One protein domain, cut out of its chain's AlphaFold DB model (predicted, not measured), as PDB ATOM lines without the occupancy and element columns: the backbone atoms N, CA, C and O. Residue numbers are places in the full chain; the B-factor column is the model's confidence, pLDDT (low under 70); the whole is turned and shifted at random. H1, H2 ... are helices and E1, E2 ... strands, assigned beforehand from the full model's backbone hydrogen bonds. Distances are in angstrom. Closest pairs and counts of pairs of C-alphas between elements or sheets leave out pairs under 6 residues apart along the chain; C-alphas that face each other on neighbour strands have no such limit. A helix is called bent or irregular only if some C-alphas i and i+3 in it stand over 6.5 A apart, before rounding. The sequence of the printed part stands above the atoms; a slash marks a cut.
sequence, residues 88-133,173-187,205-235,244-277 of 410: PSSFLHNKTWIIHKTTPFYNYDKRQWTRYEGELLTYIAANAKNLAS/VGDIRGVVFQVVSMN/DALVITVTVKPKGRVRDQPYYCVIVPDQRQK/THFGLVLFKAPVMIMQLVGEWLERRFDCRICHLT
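This is residues 88 to 133, 173 to 187, 205 to 235 and 244 to 277 of the 410 residues of an uncharacterized protein of Linnemannia elongata AG-77 (UniProt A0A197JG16). A strongly twisted sheet of six antiparallel strands curls round helix H4, and the long helix H2 packs on the same face, beside H4 and mainly over the edge strand E2. The short helix H1 only grazes the sheet, and the short H3 lies near one end of the longest axis, following E4. The printed part has 126 residues with four named helices and six named strands, in the order H1, E1, H2, E2, E3, E4, H3, E5, H4, E6, and the sheet's order is E2, E3, E4, E5, E1, E6. The class is mixed, helices and strands. The whole is compact, with a radius of gyration of the C-alphas of 14.3 A, and spans 45 by 33 by 31 A.

H1, residues 89 to 92, is on the sheet but only grazes it; its closest C-alpha to E2, residues 175 to 185, is that of Ser 89, 6.8 A from that of Val 184. E1, residues 96 to 102, is an inner strand with E5, residues 247 to 252, and E6, residues 273 to 275, as antiparallel neighbours. N 100 and O 249 are 2.8 A apart, and N 101 and O 274 are 2.8 A apart, both within hydrogen-bond range. H2, residues 110 to 133, is on the sheet at a height over the sheet of 9.1 A and lies over E2, slantwise to the strands at 40 degrees to E2 on the local plane. The closest C-alphas of H2 and E2 are those of Glu 117 and Val 179, 5.4 A apart. The edge strand E2 is the antiparallel neighbour of E3, residues 205 to 214, with N 180 and O 210 at 2.9 A. E3 and E4, residues 222 to 229, form a hairpin, with N 209 and O 226 at 2.8 A. E4 and E5 are antiparallel neighbours, with N 227 and O 250 at 2.9 A. H3, residues 232 to 235, is not on the sheet, but only just, with 4 pairs of C-alphas within 10 A. H4, residues 255 to 269, is on the sheet, on the same face as H2: two layers, helices on one face of a sheet. With residues 120 to 131 alone H2 touches H4, the closest C-alphas being those of Ile 124 and Leu 260, 6.1 A apart; the two run opposite ways at a steep tilt of 45 degrees. E5, H4 and E6 form a split strand-helix-strand unit, two strands running the same way with E1 between them in the sheet, and its crossover is right-handed. In H4 every O i to N i+4 pair is within hydrogen-bond range, in H2 16 of 20, while H1 and H3 are too short for such a pair.

H1 begins at C-alpha 89 at (146.201, 129.250, 100.110) and is neither bent nor irregular, but only just: C-alphas 89 and 92 are 6.3 A apart. E1 is 18.9 A long. H2 is 34.4 A long from C-alpha 110 at (157.081, 137.938, 85.633); it is irregular, with C-alphas 111 and 114 8.0 A apart, and has a kink of 34 degrees near residue 117. E2 is 29.8 A long, E3 28.6 A, E4 22.7 A, E5 16.8 A and H4 20.7 A. H3 and E6 are short, and E6 ends at C-alpha 275 at (132.071, 137.436, 82.938).

The C-alphas of Gly 217 and Lys 235 are the two farthest apart, 46.3 A. Residues 134 to 172, 188 to 204 and 236 to 243 are not printed, with gaps between C-alphas of 12.2 A, 8.1 A and 13.7 A. Of the links that are printed whole, none is long. The mean pLDDT of the printed part is 92.2, and residues 132, 173 and 234 to 235 are under 70.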
ATOM      1  N   PRO A  88     148.813 132.932 102.107       89.50
ATOM      2  CA  PRO A  88     148.551 131.500 102.271       89.50
ATOM      3  C   PRO A  88     147.385 131.067 101.374       89.50
ATOM      4  O   PRO A  88     146.485 131.876 101.178       89.50
ATOM      5  N   SER A  89     147.320 129.807 100.916       82.19
ATOM      6  CA  SER A  89     146.201 129.250 100.110       82.19
ATOM      7  C   SER A  89     144.818 129.569 100.697       82.19
ATOM      8  O   SER A  89     143.888 129.959  99.984       82.19
ATOM      9  N   SER A  90     144.725 129.541 102.030       88.31
ATOM     10  CA  SER A  90     143.525 129.864 102.801       88.31
ATOM     11  C   SER A  90     142.969 131.276 102.576       88.31
ATOM     12  O   SER A  90     141.825 131.561 102.947       88.31
ATOM     13  N   PHE A  91     143.709 132.171 101.907       92.75
ATOM     14  CA  PHE A  91     143.192 133.467 101.470       92.75
ATOM     15  C   PHE A  91     142.003 133.334 100.505       92.75
ATOM     16  O   PHE A  91     141.209 134.270 100.408       92.75
ATOM     17  N   LEU A  92     141.819 132.192  99.841       92.19
ATOM     18  CA  LEU A  92     140.657 131.934  98.989       92.19
ATOM     19  C   LEU A  92     139.385 131.621  99.789       92.19
ATOM     20  O   LEU A  92     138.270 131.818  99.291       92.19
ATOM     21  N   HIS A  93     139.534 131.201 101.047       93.62
ATOM     22  CA  HIS A  93     138.434 130.709 101.864       93.62
ATOM     23  C   HIS A  93     137.524 131.817 102.383       93.62
ATOM     24  O   HIS A  93     137.934 132.959 102.633       93.62
ATOM     25  N   ASN A  94     136.268 131.429 102.609       93.06
ATOM     26  CA  ASN A  94     135.211 132.232 103.213       93.06
ATOM     27  C   ASN A  94     134.945 133.555 102.477       93.06
ATOM     28  O   ASN A  94     134.398 134.496 103.052       93.06
ATOM     29  N   LYS A  95     135.285 133.610 101.186       94.12
ATOM     30  CA  LYS A  95     135.064 134.747 100.291       94.12
ATOM     31  C   LYS A  95     134.189 134.311  99.125       94.12
ATOM     32  O   LYS A  95     134.356 133.213  98.607       94.12
ATOM     33  N   THR A  96     133.267 135.182  98.727       95.44
ATOM     34  CA  THR A  96     132.507 135.020  97.486       95.44
ATOM     35  C   THR A  96     133.270 135.703  96.363       95.44
ATOM     36  O   THR A  96     133.506 136.909  96.427       95.44
ATOM     37  N   TRP A  97     133.655 134.933  95.361       97.25
ATOM     38  CA  TRP A  97     134.390 135.370  94.189       97.25
ATOM     39  C   TRP A  97     133.459 135.437  92.983       97.25
ATOM     40  O   TRP A  97     132.568 134.599  92.844       97.25
ATOM     41  N   ILE A  98     133.681 136.419  92.113       97.12
ATOM     42  CA  ILE A  98     133.048 136.497  90.795       97.12
ATOM     43  C   ILE A  98     134.012 135.905  89.774       97.12
ATOM     44  O   ILE A  98     135.149 136.364  89.657       97.12
ATOM     45  N   ILE A  99     133.550 134.908  89.031       97.12
ATOM     46  CA  ILE A  99     134.328 134.191  88.033       97.12
ATOM     47  C   ILE A  99     134.206 134.904  86.688       97.12
ATOM     48  O   ILE A  99     133.122 135.274  86.233       97.12
ATOM     49  N   HIS A 100     135.348 135.083  86.047       97.19
ATOM     50  CA  HIS A 100     135.472 135.474  84.657       97.19
ATOM     51  C   HIS A 100     136.338 134.441  83.945       97.19
ATOM     52  O   HIS A 100     137.199 133.808  84.556       97.19
ATOM     53  N   LYS A 101     136.125 134.289  82.646       95.31
ATOM     54  CA  LYS A 101     137.066 133.616  81.758       95.31
ATOM     55  C   LYS A 101     138.051 134.614  81.203       95.31
ATOM     56  O   LYS A 101     137.704 135.778  81.012       95.31
ATOM     57  N   THR A 102     139.244 134.135  80.886       95.44
ATOM     58  CA  THR A 102     140.263 134.943  80.228       95.44
ATOM     59  C   THR A 102     140.960 134.188  79.112       95.44
ATOM     60  O   THR A 102     141.304 133.013  79.263       95.44
ATOM     61  N   THR A 103     141.214 134.869  77.996       93.06
ATOM     62  CA  THR A 103     142.209 134.401  77.020       93.06
ATOM     63  C   THR A 103     143.605 134.412  77.660       93.06
ATOM     64  O   THR A 103     143.794 135.031  78.717       93.06
ATOM     65  N   PRO A 104     144.603 133.754  77.044       90.81
ATOM     66  CA  PRO A 104     145.995 133.892  77.461       90.81
ATOM     67  C   PRO A 104     146.436 135.361  77.546       90.81
ATOM     68  O   PRO A 104     145.966 136.206  76.783       90.81
ATOM     69  N   PHE A 105     147.338 135.649  78.484       91.31
ATOM     70  CA  PHE A 105     147.914 136.976  78.696       91.31
ATOM     71  C   PHE A 105     149.155 137.095  77.814       91.31
ATOM     72  O   PHE A 105     150.238 136.634  78.184       91.31
ATOM     73  N   TYR A 106     149.004 137.683  76.631       86.38
ATOM     74  CA  TYR A 106     150.123 137.937  75.734       86.38
ATOM     75  C   TYR A 106     151.046 139.002  76.338       86.38
ATOM     76  O   TYR A 106     150.612 139.908  77.044       86.38
ATOM     77  N   ASN A 107     152.351 138.900  76.087       87.00
ATOM     78  CA  ASN A 107     153.367 139.822  76.623       87.00
ATOM     79  C   ASN A 107     153.480 139.868  78.159       87.00
ATOM     80  O   ASN A 107     154.102 140.788  78.698       87.00
ATOM     81  N   TYR A 108     152.899 138.902  78.872       91.19
ATOM     82  CA  TYR A 108     153.091 138.783  80.310       91.19
ATOM     83  C   TYR A 108     154.511 138.305  80.631       91.19
ATOM     84  O   TYR A 108     154.936 137.235  80.197       91.19
ATOM     85  N   ASP A 109     155.232 139.088  81.433       92.81
ATOM     86  CA  ASP A 109     156.571 138.754  81.914       92.81
ATOM     87  C   ASP A 109     156.668 138.981  83.426       92.81
ATOM     88  O   ASP A 109     156.564 140.104  83.925       92.81
ATOM     89  N   LYS A 110     156.926 137.899  84.172       92.19
ATOM     90  CA  LYS A 110     157.081 137.938  85.633       92.19
ATOM     91  C   LYS A 110     158.189 138.893  86.090       92.19
ATOM     92  O   LYS A 110     158.107 139.449  87.182       92.19
ATOM     93  N   ARG A 111     159.209 139.133  85.263       95.06
ATOM     94  CA  ARG A 111     160.320 140.047  85.584       95.06
ATOM     95  C   ARG A 111     159.888 141.513  85.629       95.06
ATOM     96  O   ARG A 111     160.606 142.339  86.181       95.06
ATOM     97  N   GLN A 112     158.724 141.841  85.071       95.88
ATOM     98  CA  GLN A 112     158.208 143.206  84.982       95.88
ATOM     99  C   GLN A 112     157.157 143.529  86.055       95.88
ATOM    100  O   GLN A 112     156.529 144.581  85.979       95.88
ATOM    101  N   TRP A 113     156.963 142.685  87.074       95.06
ATOM    102  CA  TRP A 113     155.922 142.894  88.091       95.06
ATOM    103  C   TRP A 113     155.985 144.248  88.795       95.06
ATOM    104  O   TRP A 113     154.971 144.930  88.849       95.06
ATOM    105  N   THR A 114     157.156 144.700  89.249       95.69
ATOM    106  CA  THR A 114     157.282 146.020  89.895       95.69
ATOM    107  C   THR A 114     156.857 147.159  88.966       95.69
ATOM    108  O   THR A 114     156.257 148.144  89.391       95.69
ATOM    109  N   ARG A 115     157.119 147.014  87.661       97.19
ATOM    110  CA  ARG A 115     156.642 147.959  86.649       97.19
ATOM    111  C   ARG A 115     155.120 147.872  86.495       97.19
ATOM    112  O   ARG A 115     154.463 148.908  86.469       97.19
ATOM    113  N   TYR A 116     154.564 146.665  86.421       97.62
ATOM    114  CA  TYR A 116     153.120 146.426  86.330       97.62
ATOM    115  C   TYR A 116     152.353 146.965  87.544       97.62
ATOM    116  O   TYR A 116     151.290 147.551  87.370       97.62
ATOM    117  N   GLU A 117     152.903 146.836  88.753       97.38
ATOM    118  CA  GLU A 117     152.349 147.409  89.986       97.38
ATOM    119  C   GLU A 117     152.205 148.931  89.880       97.38
ATOM    120  O   GLU A 117     151.123 149.467  90.125       97.38
ATOM    121  N   GLY A 118     153.268 149.621  89.453       97.38
ATOM    122  CA  GLY A 118     153.253 151.071  89.251       97.38
ATOM    123  C   GLY A 118     152.313 151.516  88.126       97.38
ATOM    124  O   GLY A 118     151.572 152.490  88.291       97.38
ATOM    125  N   GLU A 119     152.302 150.794  86.999       97.94
ATOM    126  CA  GLU A 119     151.408 151.055  85.861       97.94
ATOM    127  C   GLU A 119     149.933 150.889  86.263       97.94
ATOM    128  O   GLU A 119     149.129 151.788  86.006       97.94
ATOM    129  N   LEU A 120     149.579 149.788  86.935       97.88
ATOM    130  CA  LEU A 120     148.211 149.521  87.380       97.88
ATOM    131  C   LEU A 120     147.772 150.500  88.476       97.88
ATOM    132  O   LEU A 120     146.661 151.021  88.411       97.88
ATOM    133  N   LEU A 121     148.634 150.820  89.450       96.81
ATOM    134  CA  LEU A 121     148.329 151.819  90.481       96.81
ATOM    135  C   LEU A 121     148.033 153.192  89.861       96.81
ATOM    136  O   LEU A 121     147.015 153.810  90.179       96.81
ATOM    137  N   THR A 122     148.894 153.642  88.942       96.62
ATOM    138  CA  THR A 122     148.719 154.914  88.224       96.62
ATOM    139  C   THR A 122     147.436 154.900  87.397       96.62
ATOM    140  O   THR A 122     146.668 155.862  87.425       96.62
ATOM    141  N   TYR A 123     147.163 153.791  86.706       96.81
ATOM    142  CA  TYR A 123     145.955 153.615  85.909       96.81
ATOM    143  C   TYR A 123     144.680 153.690  86.764       96.81
ATOM    144  O   TYR A 123     143.761 154.435  86.417       96.81
ATOM    145  N   ILE A 124     144.619 152.975  87.893       95.00
ATOM    146  CA  ILE A 124     143.461 153.012  88.800       95.00
ATOM    147  C   ILE A 124     143.280 154.432  89.350       95.00
ATOM    148  O   ILE A 124     142.171 154.961  89.307       95.00
ATOM    149  N   ALA A 125     144.352 155.085  89.814       92.19
ATOM    150  CA  ALA A 125     144.283 156.437  90.370       92.19
ATOM    151  C   ALA A 125     143.793 157.481  89.348       92.19
ATOM    152  O   ALA A 125     143.004 158.363  89.695       92.19
ATOM    153  N   ALA A 126     144.221 157.363  88.088       93.06
ATOM    154  CA  ALA A 126     143.807 158.258  87.009       93.06
ATOM    155  C   ALA A 126     142.337 158.058  86.599       93.06
ATOM    156  O   ALA A 126     141.647 159.030  86.294       93.06
ATOM    157  N   ASN A 127     141.841 156.817  86.615       93.50
ATOM    158  CA  ASN A 127     140.519 156.483  86.075       93.50
ATOM    159  C   ASN A 127     139.414 156.355  87.134       93.50
ATOM    160  O   ASN A 127     138.235 156.452  86.791       93.50
ATOM    161  N   ALA A 128     139.755 156.213  88.419       87.38
ATOM    162  CA  ALA A 128     138.772 156.106  89.500       87.38
ATOM    163  C   ALA A 128     137.819 157.317  89.569       87.38
ATOM    164  O   ALA A 128     136.625 157.151  89.812       87.38
ATOM    165  N   LYS A 129     138.314 158.533  89.290       81.56
ATOM    166  CA  LYS A 129     137.492 159.762  89.289       81.56
ATOM    167  C   LYS A 129     136.500 159.819  88.122       81.56
ATOM    168  O   LYS A 129     135.378 160.301  88.279       81.56
ATOM    169  N   ASN A 130     136.905 159.309  86.959       81.31
ATOM    170  CA  ASN A 130     136.090 159.338  85.745       81.31
ATOM    171  C   ASN A 130     134.913 158.360  85.852       81.31
ATOM    172  O   ASN A 130     133.788 158.709  85.504       81.31
ATOM    173  N   LEU A 131     135.146 157.165  86.407       71.25
ATOM    174  CA  LEU A 131     134.105 156.148  86.591       71.25
ATOM    175  C   LEU A 131     133.052 156.545  87.625       71.25
ATOM    176  O   LEU A 131     131.869 156.313  87.386       71.25
ATOM    177  N   ALA A 132     133.458 157.176  88.732       69.19
ATOM    178  CA  ALA A 132     132.509 157.699  89.716       69.19
ATOM    179  C   ALA A 132     131.525 158.687  89.062       69.19
ATOM    180  O   ALA A 132     130.316 158.595  89.263       69.19
ATOM    181  N   SER A 133     132.037 159.562  88.193       71.81
ATOM    182  CA  SER A 133     131.234 160.555  87.470       71.81
ATOM    183  C   SER A 133     130.277 159.914  86.453       71.81
ATOM    184  O   SER A 133     129.121 160.317  86.357       71.81
ATOM    185  N   VAL A 173     134.907 154.875  96.637       67.56
ATOM    186  CA  VAL A 173     136.166 154.129  96.531       67.56
ATOM    187  C   VAL A 173     137.227 154.991  97.204       67.56
ATOM    188  O   VAL A 173     137.499 156.113  96.780       67.56
ATOM    189  N   GLY A 174     137.710 154.500  98.342       84.81
ATOM    190  CA  GLY A 174     138.667 155.209  99.170       84.81
ATOM    191  C   GLY A 174     139.996 155.462  98.464       84.81
ATOM    192  O   GLY A 174     140.177 155.139  97.291       84.81
ATOM    193  N   ASP A 175     140.965 156.001  99.195       91.12
ATOM    194  CA  ASP A 175     142.286 156.254  98.626       91.12
ATOM    195  C   ASP A 175     142.956 154.925  98.264       91.12
ATOM    196  O   ASP A 175     143.143 154.070  99.132       91.12
ATOM    197  N   ILE A 176     143.357 154.745  97.005       94.00
ATOM    198  CA  ILE A 176     144.162 153.586  96.608       94.00
ATOM    199  C   ILE A 176     145.553 153.741  97.228       94.00
ATOM    200  O   ILE A 176     146.258 154.711  96.956       94.00
ATOM    201  N   ARG A 177     145.935 152.797  98.089       94.75
ATOM    202  CA  ARG A 177     147.194 152.818  98.848       94.75
ATOM    203  C   ARG A 177     148.303 152.029  98.169       94.75
ATOM    204  O   ARG A 177     149.465 152.383  98.323       94.75
ATOM    205  N   GLY A 178     147.958 150.985  97.421       95.56
ATOM    206  CA  GLY A 178     148.953 150.170  96.741       95.56
ATOM    207  C   GLY A 178     148.359 149.073  95.874       95.56
ATOM    208  O   GLY A 178     147.181 148.729  95.985       95.56
ATOM    209  N   VAL A 179     149.214 148.532  95.014       97.31
ATOM    210  CA  VAL A 179     148.956 147.371  94.166       97.31
ATOM    211  C   VAL A 179     150.142 146.430  94.326       97.31
ATOM    212  O   VAL A 179     151.280 146.890  94.276       97.31
ATOM    213  N   VAL A 180     149.880 145.140  94.530       97.00
ATOM    214  CA  VAL A 180     150.924 144.120  94.695       97.00
ATOM    215  C   VAL A 180     150.610 142.896  93.842       97.00
ATOM    216  O   VAL A 180     149.475 142.414  93.859       97.00
ATOM    217  N   PHE A 181     151.615 142.380  93.136       97.00
ATOM    218  CA  PHE A 181     151.559 141.140  92.366       97.00
ATOM    219  C   PHE A 181     152.291 140.038  93.136       97.00
ATOM    220  O   PHE A 181     153.439 140.194  93.547       97.00
ATOM    221  N   GLN A 182     151.628 138.903  93.343       96.06
ATOM    222  CA  GLN A 182     152.204 137.745  94.025       96.06
ATOM    223  C   GLN A 182     151.829 136.458  93.298       96.06
ATOM    224  O   GLN A 182     150.776 136.381  92.675       96.06
ATOM    225  N   VAL A 183     152.661 135.424  93.405       94.62
ATOM    226  CA  VAL A 183     152.279 134.066  92.997       94.62
ATOM    227  C   VAL A 183     151.949 133.260  94.242       94.62
ATOM    228  O   VAL A 183     152.709 133.279  95.207       94.62
ATOM    229  N   VAL A 184     150.822 132.557  94.196       93.25
ATOM    230  CA  VAL A 184     150.366 131.648  95.248       93.25
ATOM    231  C   VAL A 184     150.230 130.258  94.645       93.25
ATOM    232  O   VAL A 184     149.574 130.096  93.617       93.25
ATOM    233  N   SER A 185     150.848 129.257  95.271       90.69
ATOM    234  CA  SER A 185     150.613 127.859  94.903       90.69
ATOM    235  C   SER A 185     149.242 127.435  95.429       90.69
ATOM    236  O   SER A 185     148.933 127.647  96.601       90.69
ATOM    237  N   MET A 186     148.407 126.865  94.559       86.31
ATOM    238  CA  MET A 186     147.099 126.308  94.929       86.31
ATOM    239  C   MET A 186     147.174 124.843  95.368       86.31
ATOM    240  O   MET A 186     146.138 124.204  95.535       86.31
ATOM    241  N   ASN A 187     148.373 124.284  95.514       81.62
ATOM    242  CA  ASN A 187     148.511 122.905  95.948       81.62
ATOM    243  C   ASN A 187     148.138 122.780  97.425       81.62
ATOM    244  O   ASN A 187     148.617 123.548  98.259       81.62
ATOM    245  N   ASP A 205     150.138 127.180  90.034       91.38
ATOM    246  CA  ASP A 205     150.498 128.507  90.504       91.38
ATOM    247  C   ASP A 205     149.482 129.517  89.967       91.38
ATOM    248  O   ASP A 205     149.198 129.561  88.768       91.38
ATOM    249  N   ALA A 206     148.952 130.344  90.861       94.12
ATOM    250  CA  ALA A 206     148.021 131.412  90.544       94.12
ATOM    251  C   ALA A 206     148.691 132.771  90.724       94.12
ATOM    252  O   ALA A 206     149.423 132.989  91.691       94.12
ATOM    253  N   LEU A 207     148.413 133.706  89.815       95.69
ATOM    254  CA  LEU A 207     148.826 135.097  89.964       95.69
ATOM    255  C   LEU A 207     147.753 135.852  90.750       95.69
ATOM    256  O   LEU A 207     146.595 135.899  90.345       95.69
ATOM    257  N   VAL A 208     148.136 136.474  91.856       97.19
ATOM    258  CA  VAL A 208     147.257 137.271  92.707       97.19
ATOM    259  C   VAL A 208     147.654 138.734  92.614       97.19
ATOM    260  O   VAL A 208     148.776 139.109  92.948       97.19
ATOM    261  N   ILE A 209     146.705 139.563  92.198       98.00
ATOM    262  CA  ILE A 209     146.800 141.019  92.221       98.00
ATOM    263  C   ILE A 209     145.998 141.501  93.427       98.00
ATOM    264  O   ILE A 209     144.783 141.297  93.501       98.00
ATOM    265  N   THR A 210     146.681 142.131  94.379       97.69
ATOM    266  CA  THR A 210     146.060 142.740  95.560       97.69
ATOM    267  C   THR A 210     146.015 144.249  95.381       97.69
ATOM    268  O   THR A 210     147.055 144.880  95.225       97.69
ATOM    269  N   VAL A 211     144.816 144.829  95.424       96.81
ATOM    270  CA  VAL A 211     144.597 146.280  95.426       96.81
ATOM    271  C   VAL A 211     144.216 146.696  96.841       96.81
ATOM    272  O   VAL A 211     143.162 146.308  97.343       96.81
ATOM    273  N   THR A 212     145.066 147.487  97.486       96.06
ATOM    274  CA  THR A 212     144.832 147.987  98.843       96.06
ATOM    275  C   THR A 212     144.177 149.355  98.765       96.06
ATOM    276  O   THR A 212     144.727 150.284  98.174       96.06
ATOM    277  N   VAL A 213     143.004 149.490  99.373       94.00
ATOM    278  CA  VAL A 213     142.219 150.729  99.386       94.00
ATOM    279  C   VAL A 213     142.005 151.157 100.826       94.00
ATOM    280  O   VAL A 213     141.742 150.312 101.671       94.00
ATOM    281  N   LYS A 214     142.076 152.453 101.121       93.19
ATOM    282  CA  LYS A 214     141.687 153.022 102.413       93.19
ATOM    283  C   LYS A 214     140.309 153.668 102.282       93.19
ATOM    284  O   LYS A 214     140.246 154.816 101.836       93.19
ATOM    285  N   PRO A 215     139.211 152.968 102.628       90.19
ATOM    286  CA  PRO A 215     137.864 153.510 102.479       90.19
ATOM    287  C   PRO A 215     137.722 154.810 103.266       90.19
ATOM    288  O   PRO A 215     138.247 154.930 104.379       90.19
ATOM    289  N   LYS A 216     137.000 155.786 102.711       87.88
ATOM    290  CA  LYS A 216     136.756 157.044 103.416       87.88
ATOM    291  C   LYS A 216     136.030 156.770 104.737       87.88
ATOM    292  O   LYS A 216     135.190 155.880 104.845       87.88
ATOM    293  N   GLY A 217     136.448 157.473 105.787       87.88
ATOM    294  CA  GLY A 217     135.938 157.267 107.145       87.88
ATOM    295  C   GLY A 217     136.384 155.967 107.831       87.88
ATOM    296  O   GLY A 217     136.093 155.794 109.014       87.88
ATOM    297  N   ARG A 218     137.116 155.065 107.160       87.38
ATOM    298  CA  ARG A 218     137.690 153.873 107.800       87.38
ATOM    299  C   ARG A 218     139.151 154.096 108.171       87.38
ATOM    300  O   ARG A 218     139.945 154.669 107.430       87.38
ATOM    301  N   VAL A 219     139.507 153.604 109.355       87.44
ATOM    302  CA  VAL A 219     140.883 153.667 109.871       87.44
ATOM    303  C   VAL A 219     141.773 152.634 109.181       87.44
ATOM    304  O   VAL A 219     142.964 152.874 109.009       87.44
ATOM    305  N   ARG A 220     141.196 151.490 108.798       92.19
ATOM    306  CA  ARG A 220     141.925 150.340 108.264       92.19
ATOM    307  C   ARG A 220     141.824 150.263 106.751       92.19
ATOM    308  O   ARG A 220     140.746 150.462 106.186       92.19
ATOM    309  N   ASP A 221     142.940 149.883 106.155       93.31
ATOM    310  CA  ASP A 221     143.018 149.519 104.754       93.31
ATOM    311  C   ASP A 221     142.253 148.211 104.498       93.31
ATOM    312  O   ASP A 221     142.187 147.310 105.339       93.31
ATOM    313  N   GLN A 222     141.653 148.129 103.319       93.38
ATOM    314  CA  GLN A 222     140.835 147.032 102.838       93.38
ATOM    315  C   GLN A 222     141.497 146.455 101.578       93.38
ATOM    316  O   GLN A 222     141.629 147.171 100.581       93.38
ATOM    317  N   PRO A 223     141.903 145.174 101.587       95.25
ATOM    318  CA  PRO A 223     142.420 144.525 100.395       95.25
ATOM    319  C   PRO A 223     141.277 144.028  99.502       95.25
ATOM    320  O   PRO A 223     140.291 143.444  99.976       95.25
ATOM    321  N   TYR A 224     141.447 144.223  98.201       96.19
ATOM    322  CA  TYR A 224     140.658 143.617  97.138       96.19
ATOM    323  C   TYR A 224     141.551 142.734  96.276       96.19
ATOM    324  O   TYR A 224     142.733 143.023  96.103       96.19
ATOM    325  N   TYR A 225     140.986 141.659  95.739       97.44
ATOM    326  CA  TYR A 225     141.767 140.606  95.095       97.44
ATOM    327  C   TYR A 225     141.282 140.339  93.674       97.44
ATOM    328  O   TYR A 225     140.076 140.277  93.419       97.44
ATOM    329  N   CYS A 226     142.236 140.119  92.778       98.06
ATOM    330  CA  CYS A 226     142.050 139.540  91.456       98.06
ATOM    331  C   CYS A 226     143.007 138.350  91.339       98.06
ATOM    332  O   CYS A 226     144.220 138.527  91.412       98.06
ATOM    333  N   VAL A 227     142.468 137.141  91.202       97.50
ATOM    334  CA  VAL A 227     143.247 135.898  91.127       97.50
ATOM    335  C   VAL A 227     143.137 135.340  89.718       97.50
ATOM    336  O   VAL A 227     142.043 135.016  89.276       97.50
ATOM    337  N   ILE A 228     144.259 135.224  89.023       96.75
ATOM    338  CA  ILE A 228     144.354 134.675  87.674       96.75
ATOM    339  C   ILE A 228     144.855 133.238  87.793       96.75
ATOM    340  O   ILE A 228     145.968 132.995  88.268       96.75
ATOM    341  N   VAL A 229     144.021 132.296  87.360       94.88
ATOM    342  CA  VAL A 229     144.321 130.864  87.349       94.88
ATOM    343  C   VAL A 229     144.545 130.416  85.905       94.88
ATOM    344  O   VAL A 229     143.607 130.479  85.103       94.88
ATOM    345  N   PRO A 230     145.768 129.997  85.537       90.81
ATOM    346  CA  PRO A 230     146.040 129.507  84.190       90.81
ATOM    347  C   PRO A 230     145.334 128.166  83.941       90.81
ATOM    348  O   PRO A 230     145.153 127.376  84.868       90.81
ATOM    349  N   ASP A 231     144.975 127.879  82.686       86.69
ATOM    350  CA  ASP A 231     144.496 126.541  82.315       86.69
ATOM    351  C   ASP A 231     145.662 125.546  82.400       86.69
ATOM    352  O   ASP A 231     146.665 125.672  81.688       86.69
ATOM    353  N   GLN A 232     145.530 124.534  83.260       80.44
ATOM    354  CA  GLN A 232     146.556 123.511  83.461       80.44
ATOM    355  C   GLN A 232     146.893 122.757  82.167       80.44
ATOM    356  O   GLN A 232     148.028 122.307  81.991       80.44
ATOM    357  N   ARG A 233     145.944 122.647  81.226       75.75
ATOM    358  CA  ARG A 233     146.134 121.917  79.961       75.75
ATOM    359  C   ARG A 233     147.162 122.569  79.038       75.75
ATOM    360  O   ARG A 233     147.775 121.866  78.232       75.75
ATOM    361  N   GLN A 234     147.413 123.873  79.190       69.94
ATOM    362  CA  GLN A 234     148.401 124.594  78.380       69.94
ATOM    363  C   GLN A 234     149.838 124.119  78.624       69.94
ATOM    364  O   GLN A 234     150.668 124.225  77.724       69.94
ATOM    365  N   LYS A 235     150.146 123.557  79.803       68.00
ATOM    366  CA  LYS A 235     151.503 123.079  80.116       68.00
ATOM    367  C   LYS A 235     151.913 121.849  79.291       68.00
ATOM    368  O   LYS A 235     153.103 121.632  79.095       68.00
ATOM    369  N   THR A 244     141.237 127.130  72.409       72.44
ATOM    370  CA  THR A 244     140.174 126.428  73.134       72.44
ATOM    371  C   THR A 244     140.408 126.403  74.644       72.44
ATOM    372  O   THR A 244     139.573 125.884  75.379       72.44
ATOM    373  N   HIS A 245     141.542 126.935  75.107       79.19
ATOM    374  CA  HIS A 245     141.980 126.888  76.499       79.19
ATOM    375  C   HIS A 245     141.946 128.281  77.122       79.19
ATOM    376  O   HIS A 245     142.782 129.131  76.803       79.19
ATOM    377  N   PHE A 246     140.984 128.502  78.015       90.12
ATOM    378  CA  PHE A 246     140.784 129.770  78.710       90.12
ATOM    379  C   PHE A 246     141.129 129.605  80.184       90.12
ATOM    380  O   PHE A 246     140.702 128.644  80.814       90.12
ATOM    381  N   GLY A 247     141.885 130.552  80.735       93.19
ATOM    382  CA  GLY A 247     142.092 130.630  82.177       93.19
ATOM    383  C   GLY A 247     140.856 131.181  82.885       93.19
ATOM    384  O   GLY A 247     139.887 131.617  82.251       93.19
ATOM    385  N   LEU A 248     140.923 131.234  84.211       96.06
ATOM    386  CA  LEU A 248     139.906 131.873  85.041       96.06
ATOM    387  C   LEU A 248     140.477 133.103  85.743       96.06
ATOM    388  O   LEU A 248     141.631 133.116  86.162       96.06
ATOM    389  N   VAL A 249     139.646 134.129  85.904       97.56
ATOM    390  CA  VAL A 249     139.930 135.294  86.745       97.56
ATOM    391  C   VAL A 249     138.863 135.379  87.825       97.56
ATOM    392  O   VAL A 249     137.674 135.493  87.534       97.56
ATOM    393  N   LEU A 250     139.282 135.304  89.083       97.75
ATOM    394  CA  LEU A 250     138.412 135.382  90.248       97.75
ATOM    395  C   LEU A 250     138.550 136.763  90.882       97.75
ATOM    396  O   LEU A 250     139.621 137.131  91.364       97.75
ATOM    397  N   PHE A 251     137.455 137.514  90.940       97.69
ATOM    398  CA  PHE A 251     137.433 138.826  91.578       97.69
ATOM    399  C   PHE A 251     136.757 138.786  92.943       97.69
ATOM    400  O   PHE A 251     135.629 138.312  93.091       97.69
ATOM    401  N   LYS A 252     137.426 139.375  93.935       96.00
ATOM    402  CA  LYS A 252     136.850 139.786  95.218       96.00
ATOM    403  C   LYS A 252     137.101 141.283  95.395       96.00
ATOM    404  O   LYS A 252     137.995 141.695  96.135       96.00
ATOM    405  N   ALA A 253     136.306 142.092  94.702       94.31
ATOM    406  CA  ALA A 253     136.421 143.548  94.689       94.31
ATOM    407  C   ALA A 253     135.059 144.211  94.393       94.31
ATOM    408  O   ALA A 253     134.188 143.556  93.816       94.31
ATOM    409  N   PRO A 254     134.865 145.497  94.742       91.94
ATOM    410  CA  PRO A 254     133.780 146.307  94.203       91.94
ATOM    411  C   PRO A 254     133.842 146.345  92.674       91.94
ATOM    412  O   PRO A 254     134.931 146.311  92.095       91.94
ATOM    413  N   VAL A 255     132.679 146.473  92.030       90.31
ATOM    414  CA  VAL A 255     132.537 146.427  90.562       90.31
ATOM    415  C   VAL A 255     133.489 147.400  89.861       90.31
ATOM    416  O   VAL A 255     134.120 147.025  88.882       90.31
ATOM    417  N   MET A 256     133.670 148.607  90.401       90.69
ATOM    418  CA  MET A 256     134.569 149.609  89.823       90.69
ATOM    419  C   MET A 256     136.041 149.165  89.820       90.69
ATOM    420  O   MET A 256     136.728 149.316  88.816       90.69
ATOM    421  N   ILE A 257     136.535 148.596  90.927       94.00
ATOM    422  CA  ILE A 257     137.916 148.090  91.005       94.00
ATOM    423  C   ILE A 257     138.086 146.892  90.071       94.00
ATOM    424  O   ILE A 257     139.092 146.801  89.376       94.00
ATOM    425  N   MET A 258     137.089 146.007  90.016       95.44
ATOM    426  CA  MET A 258     137.071 144.878  89.087       95.44
ATOM    427  C   MET A 258     137.155 145.341  87.626       95.44
ATOM    428  O   MET A 258     137.992 144.830  86.890       95.44
ATOM    429  N   GLN A 259     136.352 146.333  87.223       94.50
ATOM    430  CA  GLN A 259     136.381 146.914  85.875       94.50
ATOM    431  C   GLN A 259     137.734 147.555  85.562       94.50
ATOM    432  O   GLN A 259     138.319 147.265  84.528       94.50
ATOM    433  N   LEU A 260     138.277 148.366  86.476       95.94
ATOM    434  CA  LEU A 260     139.573 149.018  86.279       95.94
ATOM    435  C   LEU A 260     140.719 148.015  86.126       95.94
ATOM    436  O   LEU A 260     141.540 148.156  85.224       95.94
ATOM    437  N   VAL A 261     140.774 147.010  87.000       97.69
ATOM    438  CA  VAL A 261     141.790 145.955  86.916       97.69
ATOM    439  C   VAL A 261     141.594 145.147  85.635       97.69
ATOM    440  O   VAL A 261     142.558 144.956  84.904       97.69
ATOM    441  N   GLY A 262     140.361 144.736  85.326       97.75
ATOM    442  CA  GLY A 262     140.031 143.993  84.110       97.75
ATOM    443  C   GLY A 262     140.449 144.731  82.838       97.75
ATOM    444  O   GLY A 262     141.231 144.200  82.058       97.75
ATOM    445  N   GLU A 263     140.028 145.985  82.671       97.31
ATOM    446  CA  GLU A 263     140.384 146.805  81.508       97.31
ATOM    447  C   GLU A 263     141.892 147.030  81.375       97.31
ATOM    448  O   GLU A 263     142.430 147.056  80.266       97.31
ATOM    449  N   TRP A 264     142.592 147.234  82.495       98.12
ATOM    450  CA  TRP A 264     144.042 147.381  82.462       98.12
ATOM    451  C   TRP A 264     144.715 146.090  81.995       98.12
ATOM    452  O   TRP A 264     145.595 146.155  81.139       98.12
ATOM    453  N   LEU A 265     144.276 144.930  82.500       98.06
ATOM    454  CA  LEU A 265     144.784 143.626  82.069       98.06
ATOM    455  C   LEU A 265     144.558 143.404  80.570       98.06
ATOM    456  O   LEU A 265     145.513 143.086  79.863       98.06
ATOM    457  N   GLU A 266     143.338 143.643  80.083       97.25
ATOM    458  CA  GLU A 266     142.992 143.488  78.666       97.25
ATOM    459  C   GLU A 266     143.867 144.368  77.766       97.25
ATOM    460  O   GLU A 266     144.434 143.886  76.787       97.25
ATOM    461  N   ARG A 267     144.053 145.650  78.119       97.25
ATOM    462  CA  ARG A 267     144.897 146.568  77.333       97.25
ATOM    463  C   ARG A 267     146.383 146.236  77.435       97.25
ATOM    464  O   ARG A 267     147.110 146.418  76.462       97.25
ATOM    465  N   ARG A 268     146.861 145.805  78.608       97.38
ATOM    466  CA  ARG A 268     148.294 145.588  78.846       97.38
ATOM    467  C   ARG A 268     148.800 144.286  78.241       97.38
ATOM    468  O   ARG A 268     149.954 144.253  77.800       97.38
ATOM    469  N   PHE A 269     147.962 143.253  78.259       96.00
ATOM    470  CA  PHE A 269     148.325 141.884  77.903       96.00
ATOM    471  C   PHE A 269     147.577 141.343  76.680       96.00
ATOM    472  O   PHE A 269     147.617 140.141  76.433       96.00
ATOM    473  N   ASP A 270     146.889 142.212  75.930       95.12
ATOM    474  CA  ASP A 270     146.112 141.846  74.736       95.12
ATOM    475  C   ASP A 270     145.197 140.633  74.982       95.12
ATOM    476  O   ASP A 270     145.119 139.689  74.196       95.12
ATOM    477  N   CYS A 271     144.552 140.617  76.149       95.25
ATOM    478  CA  CYS A 271     143.660 139.542  76.555       95.25
ATOM    479  C   CYS A 271     142.201 140.005  76.568       95.25
ATOM    480  O   CYS A 271     141.891 141.190  76.440       95.25
ATOM    481  N   ARG A 272     141.284 139.045  76.699       96.06
ATOM    482  CA  ARG A 272     139.852 139.281  76.887       96.06
ATOM    483  C   ARG A 272     139.391 138.643  78.171       96.06
ATOM    484  O   ARG A 272     139.611 137.448  78.343       96.06
ATOM    485  N   ILE A 273     138.731 139.424  79.021       96.69
ATOM    486  CA  ILE A 273     138.171 138.988  80.297       96.69
ATOM    487  C   ILE A 273     136.649 139.097  80.216       96.69
ATOM    488  O   ILE A 273     136.079 140.184  80.209       96.69
ATOM    489  N   CYS A 274     135.975 137.951  80.187       96.00
ATOM    490  CA  CYS A 274     134.523 137.872  80.039       96.00
ATOM    491  C   CYS A 274     133.891 137.316  81.311       96.00
ATOM    492  O   CYS A 274     134.337 136.292  81.828       96.00
ATOM    493  N   HIS A 275     132.832 137.959  81.805       95.81
ATOM    494  CA  HIS A 275     132.071 137.436  82.938       95.81
ATOM    495  C   HIS A 275     131.534 136.036  82.621       95.81
ATOM    496  O   HIS A 275     130.933 135.825  81.566       95.81
ATOM    497  N   LEU A 276     131.782 135.074  83.513       95.19
ATOM    498  CA  LEU A 276     131.382 133.690  83.300       95.19
ATOM    499  C   LEU A 276     130.015 133.442  83.928       95.19
ATOM    500  O   LEU A 276     129.902 133.378  85.144       95.19
ATOM    501  N   THR A 277     128.996 133.237  83.102       95.75
ATOM    502  CA  THR A 277     127.699 132.699  83.534       95.75
ATOM    503  C   THR A 277     127.577 131.254  83.082       95.75
ATOM    504  O   THR A 277     127.965 130.939  81.961       95.75
TER     505      THR A 277